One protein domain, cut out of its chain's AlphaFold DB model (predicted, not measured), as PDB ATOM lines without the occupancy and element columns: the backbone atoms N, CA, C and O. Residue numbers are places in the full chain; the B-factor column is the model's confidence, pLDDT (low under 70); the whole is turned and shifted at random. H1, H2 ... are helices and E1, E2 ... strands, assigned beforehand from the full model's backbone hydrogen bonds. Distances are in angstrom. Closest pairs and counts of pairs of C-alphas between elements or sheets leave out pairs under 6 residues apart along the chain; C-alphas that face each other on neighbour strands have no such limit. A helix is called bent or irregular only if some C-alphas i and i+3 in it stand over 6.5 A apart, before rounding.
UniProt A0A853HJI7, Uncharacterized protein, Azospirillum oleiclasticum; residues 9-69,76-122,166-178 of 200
ATOM      1  N   GLU A   9     136.899 148.878 196.168       83.56
ATOM      2  CA  GLU A   9     137.888 148.994 195.087       83.56
ATOM      3  C   GLU A   9     137.391 148.385 193.771       83.56
ATOM      4  O   GLU A   9     137.506 148.995 192.711       83.56
ATOM      5  N   LEU A  10     136.752 147.211 193.830       81.00
ATOM      6  CA  LEU A  10     136.172 146.577 192.645       81.00
ATOM      7  C   LEU A  10     135.015 147.416 192.089       81.00
ATOM      8  O   LEU A  10     134.867 147.537 190.876       81.00
ATOM      9  N   LYS A  11     134.210 148.020 192.969       82.56
ATOM     10  CA  LYS A  11     133.120 148.910 192.564       82.56
ATOM     11  C   LYS A  11     133.653 150.152 191.841       82.56
ATOM     12  O   LYS A  11     133.151 150.469 190.769       82.56
ATOM     13  N   ALA A  12     134.696 150.789 192.378       83.94
ATOM     14  CA  ALA A  12     135.345 151.941 191.753       83.94
ATOM     15  C   ALA A  12     135.957 151.589 190.384       83.94
ATOM     16  O   ALA A  12     135.776 152.329 189.420       83.94
ATOM     17  N   ASN A  13     136.603 150.425 190.268       80.12
ATOM     18  CA  ASN A  13     137.158 149.952 188.997       80.12
ATOM     19  C   ASN A  13     136.063 149.681 187.954       80.12
ATOM     20  O   ASN A  13     136.214 150.057 186.794       80.12
ATOM     21  N   ILE A  14     134.943 149.071 188.352       81.25
ATOM     22  CA  ILE A  14     133.798 148.846 187.458       81.25
ATOM     23  C   ILE A  14     133.205 150.182 186.993       81.25
ATOM     24  O   ILE A  14     132.934 150.343 185.807       81.25
ATOM     25  N   GLU A  15     133.021 151.147 187.895       84.31
ATOM     26  CA  GLU A  15     132.493 152.474 187.555       84.31
ATOM     27  C   GLU A  15     133.420 153.227 186.585       84.31
ATOM     28  O   GLU A  15     132.943 153.778 185.592       84.31
ATOM     29  N   ALA A  16     134.738 153.177 186.804       81.69
ATOM     30  CA  ALA A  16     135.726 153.765 185.900       81.69
ATOM     31  C   ALA A  16     135.715 153.103 184.510       81.69
ATOM     32  O   ALA A  16     135.733 153.797 183.491       81.69
ATOM     33  N   LEU A  17     135.620 151.771 184.452       78.75
ATOM     34  CA  LEU A  17     135.519 151.026 183.193       78.75
ATOM     35  C   LEU A  17     134.242 151.368 182.420       78.75
ATOM     36  O   LEU A  17     134.287 151.529 181.202       78.75
ATOM     37  N   LEU A  18     133.108 151.504 183.110       80.69
ATOM     38  CA  LEU A  18     131.840 151.887 182.487       80.69
ATOM     39  C   LEU A  18     131.883 153.320 181.941       80.69
ATOM     40  O   LEU A  18     131.388 153.559 180.840       80.69
ATOM     41  N   ALA A  19     132.500 154.255 182.670       80.81
ATOM     42  CA  ALA A  19     132.669 155.632 182.212       80.81
ATOM     43  C   ALA A  19     133.551 155.709 180.953       80.81
ATOM     44  O   ALA A  19     133.148 156.316 179.961       80.81
ATOM     45  N   ALA A  20     134.700 155.024 180.954       77.38
ATOM     46  CA  ALA A  20     135.588 154.953 179.794       77.38
ATOM     47  C   ALA A  20     134.912 154.288 178.580       77.38
ATOM     48  O   ALA A  20     135.087 154.734 177.445       77.38
ATOM     49  N   ALA A  21     134.101 153.248 178.806       74.06
ATOM     50  CA  ALA A  21     133.344 152.589 177.745       74.06
ATOM     51  C   ALA A  21     132.284 153.513 177.121       74.06
ATOM     52  O   ALA A  21     132.121 153.521 175.899       74.06
ATOM     53  N   GLU A  22     131.578 154.309 177.930       76.44
ATOM     54  CA  GLU A  22     130.583 155.254 177.415       76.44
ATOM     55  C   GLU A  22     131.243 156.411 176.650       76.44
ATOM     56  O   GLU A  22     130.755 156.784 175.584       76.44
ATOM     57  N   GLU A  23     132.387 156.923 177.115       76.75
ATOM     58  CA  GLU A  23     133.173 157.923 176.379       76.75
ATOM     59  C   GLU A  23     133.655 157.374 175.026       76.75
ATOM     60  O   GLU A  23     133.459 158.008 173.984       76.75
ATOM     61  N   ALA A  24     134.213 156.160 175.008       73.44
ATOM     62  CA  ALA A  24     134.658 155.502 173.782       73.44
ATOM     63  C   ALA A  24     133.504 155.298 172.786       73.44
ATOM     64  O   ALA A  24     133.660 155.539 171.588       73.44
ATOM     65  N   LYS A  25     132.322 154.919 173.278       74.69
ATOM     66  CA  LYS A  25     131.099 154.771 172.480       74.69
ATOM     67  C   LYS A  25     130.608 156.101 171.913       74.69
ATOM     68  O   LYS A  25     130.207 156.154 170.750       74.69
ATOM     69  N   GLN A  26     130.634 157.177 172.699       77.69
ATOM     70  CA  GLN A  26     130.270 158.512 172.216       77.69
ATOM     71  C   GLN A  26     131.230 158.982 171.123       77.69
ATOM     72  O   GLN A  26     130.783 159.424 170.063       77.69
ATOM     73  N   LYS A  27     132.538 158.806 171.335       75.88
ATOM     74  CA  LYS A  27     133.572 159.122 170.346       75.88
ATOM     75  C   LYS A  27     133.412 158.299 169.065       75.88
ATOM     76  O   LYS A  27     133.384 158.869 167.979       75.88
ATOM     77  N   GLY A  28     133.217 156.985 169.184       74.06
ATOM     78  CA  GLY A  28     132.975 156.098 168.045       74.06
ATOM     79  C   GLY A  28     131.726 156.487 167.250       74.06
ATOM     80  O   GLY A  28     131.748 156.491 166.020       74.06
ATOM     81  N   MET A  29     130.651 156.899 167.928       79.44
ATOM     82  CA  MET A  29     129.435 157.377 167.266       79.44
ATOM     83  C   MET A  29     129.641 158.719 166.547       79.44
ATOM     84  O   MET A  29     129.095 158.924 165.459       79.44
ATOM     85  N   ALA A  30     130.432 159.624 167.127       76.25
ATOM     86  CA  ALA A  30     130.806 160.875 166.474       76.25
ATOM     87  C   ALA A  30     131.621 160.599 165.199       76.25
ATOM     88  O   ALA A  30     131.239 161.052 164.122       76.25
ATOM     89  N   ASP A  31     132.650 159.751 165.281       75.31
ATOM     90  CA  ASP A  31     133.467 159.339 164.130       75.31
ATOM     91  C   ASP A  31     132.646 158.612 163.047       75.31
ATOM     92  O   ASP A  31     132.921 158.725 161.849       75.31
ATOM     93  N   PHE A  32     131.605 157.880 163.449       81.94
ATOM     94  CA  PHE A  32     130.701 157.190 162.534       81.94
ATOM     95  C   PHE A  32     129.815 158.148 161.723       81.94
ATOM     96  O   PHE A  32     129.527 157.885 160.551       81.94
ATOM     97  N   THR A  33     129.372 159.245 162.340       82.62
ATOM     98  CA  THR A  33     128.334 160.136 161.794       82.62
ATOM     99  C   THR A  33     128.867 161.444 161.221       82.62
ATOM    100  O   THR A  33     128.213 162.031 160.357       82.62
ATOM    101  N   GLU A  34     130.052 161.892 161.631       83.31
ATOM    102  CA  GLU A  34     130.616 163.161 161.180       83.31
ATOM    103  C   GLU A  34     131.099 163.094 159.715       83.31
ATOM    104  O   GLU A  34     131.873 162.200 159.356       83.31
ATOM    105  N   PRO A  35     130.681 164.028 158.837       83.56
ATOM    106  CA  PRO A  35     131.158 164.086 157.457       83.56
ATOM    107  C   PRO A  35     132.620 164.544 157.370       83.56
ATOM    108  O   PRO A  35     132.932 165.692 157.677       83.56
ATOM    109  N   ARG A  36     133.514 163.672 156.894       86.19
ATOM    110  CA  ARG A  36     134.966 163.940 156.840       86.19
ATOM    111  C   ARG A  36     135.623 163.584 155.505       86.19
ATOM    112  O   ARG A  36     136.692 164.099 155.193       86.19
ATOM    113  N   PHE A  37     134.992 162.742 154.688       88.56
ATOM    114  CA  PHE A  37     135.596 162.227 153.456       88.56
ATOM    115  C   PHE A  37     135.081 162.952 152.221       88.56
ATOM    116  O   PHE A  37     133.891 163.233 152.107       88.56
ATOM    117  N   THR A  38     135.962 163.219 151.259       90.50
ATOM    118  CA  THR A  38     135.567 163.669 149.918       90.50
ATOM    119  C   THR A  38     135.268 162.463 149.026       90.50
ATOM    120  O   THR A  38     135.782 161.369 149.253       90.50
ATOM    121  N   LEU A  39     134.482 162.655 147.960       90.44
ATOM    122  CA  LEU A  39     134.231 161.583 146.988       90.44
ATOM    123  C   LEU A  39     135.533 161.051 146.360       90.44
ATOM    124  O   LEU A  39     135.673 159.846 146.164       90.44
ATOM    125  N   ALA A  40     136.487 161.944 146.085       89.69
ATOM    126  CA  ALA A  40     137.796 161.585 145.545       89.69
ATOM    127  C   ALA A  40     138.584 160.689 146.514       89.69
ATOM    128  O   ALA A  40     139.118 159.667 146.101       89.69
ATOM    129  N   ALA A  41     138.593 161.014 147.813       89.75
ATOM    130  CA  ALA A  41     139.256 160.187 148.821       89.75
ATOM    131  C   ALA A  41     138.619 158.792 148.930       89.75
ATOM    132  O   ALA A  41     139.328 157.793 148.982       89.75
ATOM    133  N   ILE A  42     137.283 158.715 148.898       92.12
ATOM    134  CA  ILE A  42     136.549 157.441 148.957       92.12
ATOM    135  C   ILE A  42     136.867 156.571 147.744       92.12
ATOM    136  O   ILE A  42     137.171 155.392 147.885       92.12
ATOM    137  N   THR A  43     136.775 157.145 146.547       94.44
ATOM    138  CA  THR A  43     136.967 156.415 145.286       94.44
ATOM    139  C   THR A  43     138.412 155.968 145.103       94.44
ATOM    140  O   THR A  43     138.634 154.832 144.689       94.44
ATOM    141  N   ALA A  44     139.379 156.802 145.498       90.94
ATOM    142  CA  ALA A  44     140.791 156.438 145.533       90.94
ATOM    143  C   ALA A  44     141.072 155.322 146.551       90.94
ATOM    144  O   ALA A  44     141.687 154.324 146.191       90.94
ATOM    145  N   GLY A  45     140.581 155.454 147.789       90.25
ATOM    146  CA  GLY A  45     140.798 154.453 148.839       90.25
ATOM    147  C   GLY A  45     140.147 153.107 148.520       90.25
ATOM    148  O   GLY A  45     140.758 152.061 148.696       90.25
ATOM    149  N   LEU A  46     138.922 153.112 147.995       91.75
ATOM    150  CA  LEU A  46     138.175 151.885 147.697       91.75
ATOM    151  C   LEU A  46     138.450 151.307 146.298       91.75
ATOM    152  O   LEU A  46     137.935 150.236 145.969       91.75
ATOM    153  N   GLY A  47     139.203 152.014 145.450       93.44
ATOM    154  CA  GLY A  47     139.417 151.624 144.055       93.44
ATOM    155  C   GLY A  47     138.115 151.549 143.247       93.44
ATOM    156  O   GLY A  47     137.948 150.650 142.418       93.44
ATOM    157  N   ILE A  48     137.164 152.450 143.514       94.62
ATOM    158  CA  ILE A  48     135.871 152.515 142.816       94.62
ATOM    159  C   ILE A  48     135.948 153.609 141.754       94.62
ATOM    160  O   ILE A  48     136.295 154.739 142.096       94.62
ATOM    161  N   PRO A  49     135.557 153.353 140.492       95.88
ATOM    162  CA  PRO A  49     135.454 154.418 139.505       95.88
ATOM    163  C   PRO A  49     134.504 155.522 139.981       95.88
ATOM    164  O   PRO A  49     133.348 155.267 140.325       95.88
ATOM    165  N   GLU A  50     134.966 156.770 139.961       94.81
ATOM    166  CA  GLU A  50     134.185 157.903 140.467       94.81
ATOM    167  C   GLU A  50     132.844 158.066 139.736       94.81
ATOM    168  O   GLU A  50     131.818 158.349 140.359       94.81
ATOM    169  N   ALA A  51     132.829 157.804 138.426       95.44
ATOM    170  CA  ALA A  51     131.619 157.811 137.609       95.44
ATOM    171  C   ALA A  51     130.547 156.835 138.126       95.44
ATOM    172  O   ALA A  51     129.362 157.165 138.099       95.44
ATOM    173  N   THR A  52     130.951 155.674 138.650       95.56
ATOM    174  CA  THR A  52     130.041 154.667 139.212       95.56
ATOM    175  C   THR A  52     129.317 155.217 140.435       95.56
ATOM    176  O   THR A  52     128.087 155.216 140.476       95.56
ATOM    177  N   VAL A  53     130.065 155.767 141.398       94.31
ATOM    178  CA  VAL A  53     129.477 156.329 142.622       94.31
ATOM    179  C   VAL A  53     128.613 157.546 142.294       94.31
ATOM    180  O   VAL A  53     127.500 157.667 142.802       94.31
ATOM    181  N   ARG A  54     129.068 158.428 141.392       93.12
ATOM    182  CA  ARG A  54     128.264 159.571 140.928       93.12
ATOM    183  C   ARG A  54     126.956 159.122 140.294       93.12
ATOM    184  O   ARG A  54     125.923 159.699 140.607       93.12
ATOM    185  N   ASN A  55     126.980 158.096 139.449       94.75
ATOM    186  CA  ASN A  55     125.778 157.579 138.807       94.75
ATOM    187  C   ASN A  55     124.769 157.044 139.835       94.75
ATOM    188  O   ASN A  55     123.590 157.385 139.750       94.75
ATOM    189  N   TRP A  56     125.228 156.289 140.840       93.81
ATOM    190  CA  TRP A  56     124.362 155.815 141.925       93.81
ATOM    191  C   TRP A  56     123.722 156.968 142.703       93.81
ATOM    192  O   TRP A  56     122.524 156.938 142.979       93.81
ATOM    193  N   LEU A  57     124.499 158.010 143.008       90.25
ATOM    194  CA  LEU A  57     124.012 159.186 143.731       90.25
ATOM    195  C   LEU A  57     123.046 160.029 142.896       90.25
ATOM    196  O   LEU A  57     122.009 160.442 143.399       90.25
ATOM    197  N   THR A  58     123.361 160.284 141.627       90.38
ATOM    198  CA  THR A  58     122.520 161.094 140.734       90.38
ATOM    199  C   THR A  58     121.185 160.415 140.440       90.38
ATOM    200  O   THR A  58     120.176 161.096 140.292       90.38
ATOM    201  N   ARG A  59     121.162 159.079 140.376       89.62
ATOM    202  CA  ARG A  59     119.941 158.295 140.153       89.62
ATOM    203  C   ARG A  59     119.193 157.936 141.442       89.62
ATOM    204  O   ARG A  59     118.239 157.171 141.364       89.62
ATOM    205  N   ASN A  60     119.617 158.449 142.602       88.62
ATOM    206  CA  ASN A  60     119.046 158.127 143.919       88.62
ATOM    207  C   ASN A  60     118.970 156.614 144.199       88.62
ATOM    208  O   ASN A  60     118.033 156.124 144.822       88.62
ATOM    209  N   GLN A  61     119.948 155.858 143.703       89.38
ATOM    210  CA  GLN A  61     120.007 154.404 143.864       89.38
ATOM    211  C   GLN A  61     120.547 153.986 145.235       89.38
ATOM    212  O   GLN A  61     120.267 152.889 145.710       89.38
ATOM    213  N   ILE A  62     121.317 154.873 145.860       87.88
ATOM    214  CA  ILE A  62     121.742 154.762 147.249       87.88
ATOM    215  C   ILE A  62     121.325 156.042 147.963       87.88
ATOM    216  O   ILE A  62     121.570 157.144 147.467       87.88
ATOM    217  N   ASP A  63     120.691 155.889 149.119       83.12
ATOM    218  CA  ASP A  63     120.422 157.002 150.017       83.12
ATOM    219  C   ASP A  63     121.588 157.112 151.000       83.12
ATOM    220  O   ASP A  63     121.971 156.131 151.627       83.12
ATOM    221  N   LEU A  64     122.196 158.291 151.094       85.62
ATOM    222  CA  LEU A  64     123.293 158.559 152.018       85.62
ATOM    223  C   LEU A  64     122.852 159.722 152.885       85.62
ATOM    224  O   LEU A  64     122.762 160.844 152.388       85.62
ATOM    225  N   GLY A  65     122.618 159.475 154.171       69.38
ATOM    226  CA  GLY A  65     121.972 160.435 155.071       69.38
ATOM    227  C   GLY A  65     122.733 161.745 155.346       69.38
ATOM    228  O   GLY A  65     122.347 162.472 156.248       69.38
ATOM    229  N   ALA A  66     123.814 162.063 154.628       60.66
ATOM    230  CA  ALA A  66     124.472 163.378 154.645       60.66
ATOM    231  C   ALA A  66     123.822 164.388 153.664       60.66
ATOM    232  O   ALA A  66     124.481 165.299 153.159       60.66
ATOM    233  N   SER A  67     122.544 164.201 153.329       49.88
ATOM    234  CA  SER A  67     121.835 164.923 152.262       49.88
ATOM    235  C   SER A  67     121.599 166.413 152.523       49.88
ATOM    236  O   SER A  67     121.411 167.160 151.566       49.88
ATOM    237  N   GLU A  68     121.633 166.886 153.767       51.72
ATOM    238  CA  GLU A  68     121.086 168.218 154.082       51.72
ATOM    239  C   GLU A  68     122.121 169.354 154.089       51.72
ATOM    240  O   GLU A  68     121.775 170.531 154.115       51.72
ATOM    241  N   GLY A  69     123.411 169.031 153.980       50.66
ATOM    242  CA  GLY A  69     124.498 169.994 154.151       50.66
ATOM    243  C   GLY A  69     125.107 170.571 152.873       50.66
ATOM    244  O   GLY A  69     126.266 170.986 152.927       50.66
ATOM    245  N   ARG A  76     130.710 168.236 148.706       84.19
ATOM    246  CA  ARG A  76     129.976 167.297 149.566       84.19
ATOM    247  C   ARG A  76     130.978 166.427 150.322       84.19
ATOM    248  O   ARG A  76     131.790 165.750 149.689       84.19
ATOM    249  N   LEU A  77     130.870 166.435 151.647       88.19
ATOM    250  CA  LEU A  77     131.563 165.497 152.519       88.19
ATOM    251  C   LEU A  77     130.655 164.316 152.861       88.19
ATOM    252  O   LEU A  77     129.427 164.420 152.819       88.19
ATOM    253  N   PHE A  78     131.284 163.199 153.192       88.88
ATOM    254  CA  PHE A  78     130.648 161.932 153.512       88.88
ATOM    255  C   PHE A  78     131.132 161.459 154.878       88.88
ATOM    256  O   PHE A  78     132.305 161.625 155.225       88.88
ATOM    257  N   SER A  79     130.217 160.892 155.655       89.94
ATOM    258  CA  SER A  79     130.526 160.274 156.945       89.94
ATOM    259  C   SER A  79     131.083 158.864 156.765       89.94
ATOM    260  O   SER A  79     130.894 158.252 155.713       89.94
ATOM    261  N   THR A  80     131.716 158.311 157.800       89.25
ATOM    262  CA  THR A  80     132.164 156.906 157.808       89.25
ATOM    263  C   THR A  80     131.006 155.950 157.505       89.25
ATOM    264  O   THR A  80     131.170 155.006 156.733       89.25
ATOM    265  N   ARG A  81     129.800 156.232 158.021       89.88
ATOM    266  CA  ARG A  81     128.566 155.519 157.653       89.88
ATOM    267  C   ARG A  81     128.353 155.479 156.143       89.88
ATOM    268  O   ARG A  81     128.095 154.414 155.588       89.88
ATOM    269  N   ASP A  82     128.439 156.632 155.487       90.75
ATOM    270  CA  ASP A  82     128.176 156.741 154.053       90.75
ATOM    271  C   ASP A  82     129.242 155.992 153.239       90.75
ATOM    272  O   ASP A  82     128.917 155.324 152.257       90.75
ATOM    273  N   VAL A  83     130.505 156.038 153.679       92.31
ATOM    274  CA  VAL A  83     131.593 155.253 153.078       92.31
ATOM    275  C   VAL A  83     131.297 153.757 153.158       92.31
ATOM    276  O   VAL A  83     131.401 153.068 152.147       92.31
ATOM    277  N   LEU A  84     130.908 153.241 154.327       91.06
ATOM    278  CA  LEU A  84     130.631 151.812 154.508       91.06
ATOM    279  C   LEU A  84     129.473 151.330 153.632       91.06
ATOM    280  O   LEU A  84     129.512 150.221 153.095       91.06
ATOM    281  N   VAL A  85     128.465 152.180 153.429       91.56
ATOM    282  CA  VAL A  85     127.377 151.918 152.481       91.56
ATOM    283  C   VAL A  85     127.912 151.841 151.054       91.56
ATOM    284  O   VAL A  85     127.623 150.865 150.361       91.56
ATOM    285  N   ILE A  86     128.718 152.816 150.620       93.69
ATOM    286  CA  ILE A  86     129.324 152.827 149.278       93.69
ATOM    287  C   ILE A  86     130.190 151.579 149.064       93.69
ATOM    288  O   ILE A  86     130.051 150.912 148.038       93.69
ATOM    289  N   ALA A  87     131.039 151.233 150.034       94.00
ATOM    290  CA  ALA A  87     131.898 150.055 149.982       94.00
ATOM    291  C   ALA A  87     131.076 148.767 149.857       94.00
ATOM    292  O   ALA A  87     131.335 147.947 148.978       94.00
ATOM    293  N   THR A  88     130.026 148.618 150.670       91.44
ATOM    294  CA  THR A  88     129.150 147.439 150.614       91.44
ATOM    295  C   THR A  88     128.433 147.338 149.269       91.44
ATOM    296  O   THR A  88     128.439 146.279 148.647       91.44
ATOM    297  N   CYS A  89     127.868 148.442 148.771       93.12
ATOM    298  CA  CYS A  89     127.210 148.486 147.462       93.12
ATOM    299  C   CYS A  89     128.178 148.132 146.327       93.12
ATOM    300  O   CYS A  89     127.813 147.419 145.395       93.12
ATOM    301  N   TYR A  90     129.433 148.571 146.419       94.38
ATOM    302  CA  TYR A  90     130.457 148.206 145.451       94.38
ATOM    303  C   TYR A  90     130.807 146.722 145.486       94.38
ATOM    304  O   TYR A  90     130.836 146.084 144.433       94.38
ATOM    305  N   HIS A  91     130.995 146.148 146.674       90.88
ATOM    306  CA  HIS A  91     131.194 144.707 146.817       90.88
ATOM    307  C   HIS A  91     130.030 143.917 146.213       90.88
ATOM    308  O   HIS A  91     130.261 143.002 145.428       90.88
ATOM    309  N   LEU A  92     128.789 144.321 146.486       90.31
ATOM    310  CA  LEU A  92     127.594 143.706 145.908       90.31
ATOM    311  C   LEU A  92     127.536 143.840 144.384       90.31
ATOM    312  O   LEU A  92     127.288 142.857 143.688       90.31
ATOM    313  N   SER A  93     127.837 145.025 143.849       92.56
ATOM    314  CA  SER A  93     127.891 145.260 142.404       92.56
ATOM    315  C   SER A  93     128.895 144.339 141.712       92.56
ATOM    316  O   SER A  93     128.626 143.862 140.612       92.56
ATOM    317  N   ARG A  94     130.050 144.079 142.341       91.62
ATOM    318  CA  ARG A  94     131.079 143.173 141.808       91.62
ATOM    319  C   ARG A  94     130.652 141.708 141.817       91.62
ATOM    320  O   ARG A  94     131.168 140.934 141.021       91.62
ATOM    321  N   LEU A  95     129.712 141.349 142.686       86.69
ATOM    322  CA  LEU A  95     129.084 140.029 142.733       86.69
ATOM    323  C   LEU A  95     127.882 139.914 141.778       86.69
ATOM    324  O   LEU A  95     127.184 138.906 141.794       86.69
ATOM    325  N   GLY A  96     127.625 140.936 140.954       88.56
ATOM    326  CA  GLY A  96     126.519 140.945 139.995       88.56
ATOM    327  C   GLY A  96     125.159 141.278 140.608       88.56
ATOM    328  O   GLY A  96     124.142 141.154 139.928       88.56
ATOM    329  N   VAL A  97     125.113 141.721 141.870       89.56
ATOM    330  CA  VAL A  97     123.857 142.131 142.504       89.56
ATOM    331  C   VAL A  97     123.360 143.422 141.850       89.56
ATOM    332  O   VAL A  97     124.113 144.401 141.776       89.56
ATOM    333  N   PRO A  98     122.101 143.462 141.383       90.94
ATOM    334  CA  PRO A  98     121.571 144.636 140.719       90.94
ATOM    335  C   PRO A  98     121.412 145.793 141.704       90.94
ATOM    336  O   PRO A  98     121.007 145.631 142.853       90.94
ATOM    337  N   VAL A  99     121.681 146.998 141.212       91.19
ATOM    338  CA  VAL A  99     121.675 148.232 142.009       91.19
ATOM    339  C   VAL A  99     120.309 148.518 142.658       91.19
ATOM    340  O   VAL A  99     120.246 149.139 143.715       91.19
ATOM    341  N   SER A 100     119.211 148.019 142.078       90.12
ATOM    342  CA  SER A 100     117.862 148.109 142.661       90.12
ATOM    343  C   SER A 100     117.734 147.443 144.037       90.12
ATOM    344  O   SER A 100     116.811 147.762 144.779       90.12
ATOM    345  N   VAL A 101     118.661 146.549 144.396       89.19
ATOM    346  CA  VAL A 101     118.681 145.821 145.675       89.19
ATOM    347  C   VAL A 101     119.424 146.600 146.766       89.19
ATOM    348  O   VAL A 101     119.267 146.307 147.948       89.19
ATOM    349  N   PHE A 102     120.216 147.622 146.423       89.88
ATOM    350  CA  PHE A 102     121.090 148.301 147.392       89.88
ATOM    351  C   PHE A 102     120.320 148.977 148.531       89.88
ATOM    352  O   PHE A 102     120.763 148.943 149.680       89.88
ATOM    353  N   SER A 103     119.134 149.520 148.246       86.06
ATOM    354  CA  SER A 103     118.256 150.123 149.257       86.06
ATOM    355  C   SER A 103     117.818 149.121 150.335       86.06
ATOM    356  O   SER A 103     117.713 149.483 151.508       86.06
ATOM    357  N   MET A 104     117.642 147.846 149.973       84.31
ATOM    358  CA  MET A 104     117.287 146.769 150.904       84.31
ATOM    359  C   MET A 104     118.409 146.499 151.911       84.31
ATOM    360  O   MET A 104     118.155 146.242 153.088       84.31
ATOM    361  N   VAL A 105     119.659 146.597 151.456       82.50
ATOM    362  CA  VAL A 105     120.850 146.299 152.260       82.50
ATOM    363  C   VAL A 105     121.266 147.501 153.119       82.50
ATOM    364  O   VAL A 105     121.830 147.320 154.199       82.50
ATOM    365  N   TYR A 106     120.924 148.723 152.698       84.75
ATOM    366  CA  TYR A 106     121.292 149.974 153.370       84.75
ATOM    367  C   TYR A 106     120.976 149.989 154.870       84.75
ATOM    368  O   TYR A 106     121.872 150.165 155.695       84.75
ATOM    369  N   SER A 107     119.709 149.773 155.241       80.75
ATOM    370  CA  SER A 107     119.272 149.862 156.645       80.75
ATOM    371  C   SER A 107     120.014 148.874 157.552       80.75
ATOM    372  O   SER A 107     120.315 149.177 158.707       80.75
ATOM    373  N   LYS A 108     120.365 147.704 157.008       82.38
ATOM    374  CA  LYS A 108     121.099 146.650 157.708       82.38
ATOM    375  C   LYS A 108     122.567 146.993 157.864       82.38
ATOM    376  O   LYS A 108     123.078 146.884 158.971       82.38
ATOM    377  N   VAL A 109     123.206 147.474 156.805       82.81
ATOM    378  CA  VAL A 109     124.589 147.969 156.830       82.81
ATOM    379  C   VAL A 109     124.744 149.083 157.855       82.81
ATOM    380  O   VAL A 109     125.635 149.024 158.696       82.81
ATOM    381  N   VAL A 110     123.839 150.064 157.848       84.56
ATOM    382  CA  VAL A 110     123.863 151.161 158.822       84.56
ATOM    383  C   VAL A 110     123.637 150.643 160.240       84.56
ATOM    384  O   VAL A 110     124.336 151.075 161.151       84.56
ATOM    385  N   GLY A 111     122.704 149.708 160.442       81.31
ATOM    386  CA  GLY A 111     122.455 149.092 161.747       81.31
ATOM    387  C   GLY A 111     123.661 148.317 162.284       81.31
ATOM    388  O   GLY A 111     124.069 148.541 163.423       81.31
ATOM    389  N   LEU A 112     124.268 147.458 161.462       79.62
ATOM    390  CA  LEU A 112     125.463 146.692 161.822       79.62
ATOM    391  C   LEU A 112     126.658 147.607 162.083       79.62
ATOM    392  O   LEU A 112     127.346 147.436 163.083       79.62
ATOM    393  N   ALA A 113     126.879 148.612 161.234       81.06
ATOM    394  CA  ALA A 113     127.957 149.569 161.436       81.06
ATOM    395  C   ALA A 113     127.723 150.373 162.718       81.06
ATOM    396  O   ALA A 113     128.625 150.508 163.532       81.06
ATOM    397  N   ARG A 114     126.491 150.817 162.985       81.81
ATOM    398  CA  ARG A 114     126.160 151.488 164.244       81.81
ATOM    399  C   ARG A 114     126.501 150.616 165.450       81.81
ATOM    400  O   ARG A 114     127.088 151.129 166.396       81.81
ATOM    401  N   MET A 115     126.161 149.326 165.423       77.94
ATOM    402  CA  MET A 115     126.541 148.388 166.487       77.94
ATOM    403  C   MET A 115     128.060 148.232 166.590       77.94
ATOM    404  O   MET A 115     128.582 148.222 167.697       77.94
ATOM    405  N   TYR A 116     128.771 148.209 165.464       77.56
ATOM    406  CA  TYR A 116     130.233 148.181 165.433       77.56
ATOM    407  C   TYR A 116     130.867 149.402 166.113       77.56
ATOM    408  O   TYR A 116     131.804 149.253 166.887       77.56
ATOM    409  N   PHE A 117     130.326 150.601 165.882       76.69
ATOM    410  CA  PHE A 117     130.840 151.849 166.461       76.69
ATOM    411  C   PHE A 117     130.279 152.187 167.855       76.69
ATOM    412  O   PHE A 117     130.723 153.167 168.449       76.69
ATOM    413  N   SER A 118     129.306 151.429 168.386       74.56
ATOM    414  CA  SER A 118     128.713 151.689 169.716       74.56
ATOM    415  C   SER A 118     128.709 150.526 170.703       74.56
ATOM    416  O   SER A 118     128.398 150.742 171.874       74.56
ATOM    417  N   GLY A 119     128.993 149.306 170.254       65.44
ATOM    418  CA  GLY A 119     128.957 148.107 171.083       65.44
ATOM    419  C   GLY A 119     130.320 147.747 171.685       65.44
ATOM    420  O   GLY A 119     131.357 148.130 171.142       65.44
ATOM    421  N   PRO A 120     130.342 146.975 172.788       56.00
ATOM    422  CA  PRO A 120     131.568 146.361 173.285       56.00
ATOM    423  C   PRO A 120     132.178 145.436 172.218       56.00
ATOM    424  O   PRO A 120     131.474 144.671 171.552       56.00
ATOM    425  N   VAL A 121     133.499 145.537 172.052       51.41
ATOM    426  CA  VAL A 121     134.303 144.827 171.044       51.41
ATOM    427  C   VAL A 121     134.051 143.315 171.117       51.41
ATOM    428  O   VAL A 121     134.241 142.711 172.169       51.41
ATOM    429  N   GLY A 122     133.641 142.703 169.998       50.97
ATOM    430  CA  GLY A 122     133.519 141.241 169.861       50.97
ATOM    431  C   GLY A 122     132.194 140.710 169.303       50.97
ATOM    432  O   GLY A 122     132.101 139.517 169.040       50.97
ATOM    433  N   LYS A 166     134.659 142.078 157.660       83.88
ATOM    434  CA  LYS A 166     135.731 142.202 156.664       83.88
ATOM    435  C   LYS A 166     135.583 143.460 155.822       83.88
ATOM    436  O   LYS A 166     136.586 144.134 155.608       83.88
ATOM    437  N   ILE A 167     134.367 143.791 155.380       85.19
ATOM    438  CA  ILE A 167     134.111 145.013 154.598       85.19
ATOM    439  C   ILE A 167     134.429 146.261 155.425       85.19
ATOM    440  O   ILE A 167     135.069 147.174 154.905       85.19
ATOM    441  N   ILE A 168     134.022 146.315 156.697       84.19
ATOM    442  CA  ILE A 168     134.344 147.441 157.581       84.19
ATOM    443  C   ILE A 168     135.859 147.580 157.721       84.19
ATOM    444  O   ILE A 168     136.406 148.633 157.400       84.19
ATOM    445  N   LEU A 169     136.546 146.520 158.150       84.75
ATOM    446  CA  LEU A 169     137.984 146.546 158.409       84.75
ATOM    447  C   LEU A 169     138.781 146.894 157.149       84.75
ATOM    448  O   LEU A 169     139.660 147.752 157.197       84.75
ATOM    449  N   SER A 170     138.451 146.290 156.002       86.69
ATOM    450  CA  SER A 170     139.128 146.597 154.740       86.69
ATOM    451  C   SER A 170     138.888 148.041 154.313       86.69
ATOM    452  O   SER A 170     139.817 148.701 153.854       86.69
ATOM    453  N   THR A 171     137.667 148.551 154.489       87.75
ATOM    454  CA  THR A 171     137.305 149.930 154.142       87.75
ATOM    455  C   THR A 171     138.058 150.934 155.004       87.75
ATOM    456  O   THR A 171     138.664 151.861 154.474       87.75
ATOM    457  N   LEU A 172     138.061 150.738 156.323       85.62
ATOM    458  CA  LEU A 172     138.739 151.629 157.266       85.62
ATOM    459  C   LEU A 172     140.253 151.645 157.028       85.62
ATOM    460  O   LEU A 172     140.836 152.722 156.914       85.62
ATOM    461  N   ASN A 173     140.860 150.470 156.839       85.56
ATOM    462  CA  ASN A 173     142.281 150.352 156.510       85.56
ATOM    463  C   ASN A 173     142.619 151.051 155.188       85.56
ATOM    464  O   ASN A 173     143.615 151.765 155.105       85.56
ATOM    465  N   SER A 174     141.769 150.903 154.167       85.69
ATOM    466  CA  SER A 174     141.981 151.541 152.860       85.69
ATOM    467  C   SER A 174     141.848 153.067 152.906       85.69
ATOM    468  O   SER A 174     142.385 153.763 152.049       85.69
ATOM    469  N   LEU A 175     141.159 153.600 153.918       82.38
ATOM    470  CA  LEU A 175     141.071 155.035 154.188       82.38
ATOM    471  C   LEU A 175     142.132 155.542 155.176       82.38
ATOM    472  O   LEU A 175     142.107 156.718 155.533       82.38
ATOM    473  N   GLY A 176     143.052 154.684 155.631       78.25
ATOM    474  CA  GLY A 176     144.065 155.043 156.625       78.25
ATOM    475  C   GLY A 176     143.483 155.363 158.006       78.25
ATOM    476  O   GLY A 176     144.126 156.035 158.812       78.25
ATOM    477  N   LEU A 177     142.260 154.909 158.288       72.81
ATOM    478  CA  LEU A 177     141.614 155.097 159.577       72.81
ATOM    479  C   LEU A 177     142.059 153.974 160.509       72.81
ATOM    480  O   LEU A 177     141.497 152.879 160.496       72.81
ATOM    481  N   ASN A 178     143.051 154.268 161.349       58.72
ATOM    482  CA  ASN A 178     143.354 153.436 162.506       58.72
ATOM    483  C   ASN A 178     142.216 153.592 163.515       58.72
ATOM    484  O   ASN A 178     142.252 154.461 164.387       58.72
TER     485      ASN A 178
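Overview. This is residues 9 to 69, 76 to 122 and 166 to 178 of the 200 residues of an uncharacterized protein of Azospirillum oleiclasticum (UniProt A0A853HJI7). A compact head of five helices and a tiny two-stranded sheet has one long helix, H1, as an arm, whose residues 9 to 20 stick out free and make the length. In the head H4 is the core: H5 folds back beside it as a hairpin and reaches the inner part of H1, H6 packs across H4, and H2 and H3 lie at the end away from the arm. The 121 printed residues hold six named helices and two named strands, in the order H1 E1 H2 H3 E2 H4 H5 H6; the class is mostly helix, and the sheet E1 - E2 is antiparallel. The whole is only just loose, close to compact, with a radius of gyration of the C-alphas of 16.5 A and spans of 58 by 26 by 25 A.

Arrangement. H1, residues 9 to 33, touches H5, residues 99 to 118, at a shallow tilt of 29 degrees, opposite ways; H1 uses residues 25 to 32 alone, H5 residues 114 to 118 alone, and the closest C-alphas are those of Lys 25 and Ser 118, 4.8 A apart. H1 and H4, residues 80 to 94, touch only at their ends, the C-alphas of Phe 32 and Thr 80 being 5.0 A apart. E1, residues 35 to 38, is antiparallel to E2, residues 77 to 79, with N 36 and O 78 at 2.9 A and N 78 and O 37 at 2.8 A, both within hydrogen-bond range. H2, residues 39 to 46, touches H3, residues 50 to 58, at a steep tilt of 57 degrees, closest at the C-alphas of Thr 43 and Glu 50, 5.8 A. H4, the hub, touches H5 in a helical hairpin at a steep tilt of 42 degrees, closest at the C-alphas of Cys 89 and Phe 102, 6.1 A. With residues 83 to 88 alone H4 touches H6, residues 166 to 174, at a steep tilt of 65 degrees, closest at the C-alphas of Leu 84 and Ile 168, 6.5 A. H6 also touches H2, closest at the C-alphas of Gly 45 and Ser 174, 5.1 A. Every O i to N i+4 pair is within hydrogen-bond range in H1, H2, H3, H4 and H6; in H5 11 of 16 are.

Along the chain. H1 begins at C-alpha 9 (137.888, 148.994, 195.087) and is 36.4 A long. H4, 21.1 A, begins at C-alpha 80 (132.164, 156.906, 157.808). H5, 28.8 A, has a kink of 41 degrees near residue 106 and is only just irregular, C-alphas 100 and 103 being 6.9 A apart. H6 ends at C-alpha 174 (141.981, 151.541, 152.860).

Size, cuts and confidence. The C-alphas of Glu 9 and Arg 59 are the two farthest apart, 58.5 A. Residues 70 to 75 are not printed, a gap of 7.6 A between C-alphas 69 and 76; residues 123 to 165 are not printed, a gap of 13.4 A between C-alphas 122 and 166. The links printed whole are tight. Residues 65 to 69, 119 to 122 and 178 have pLDDT under 70.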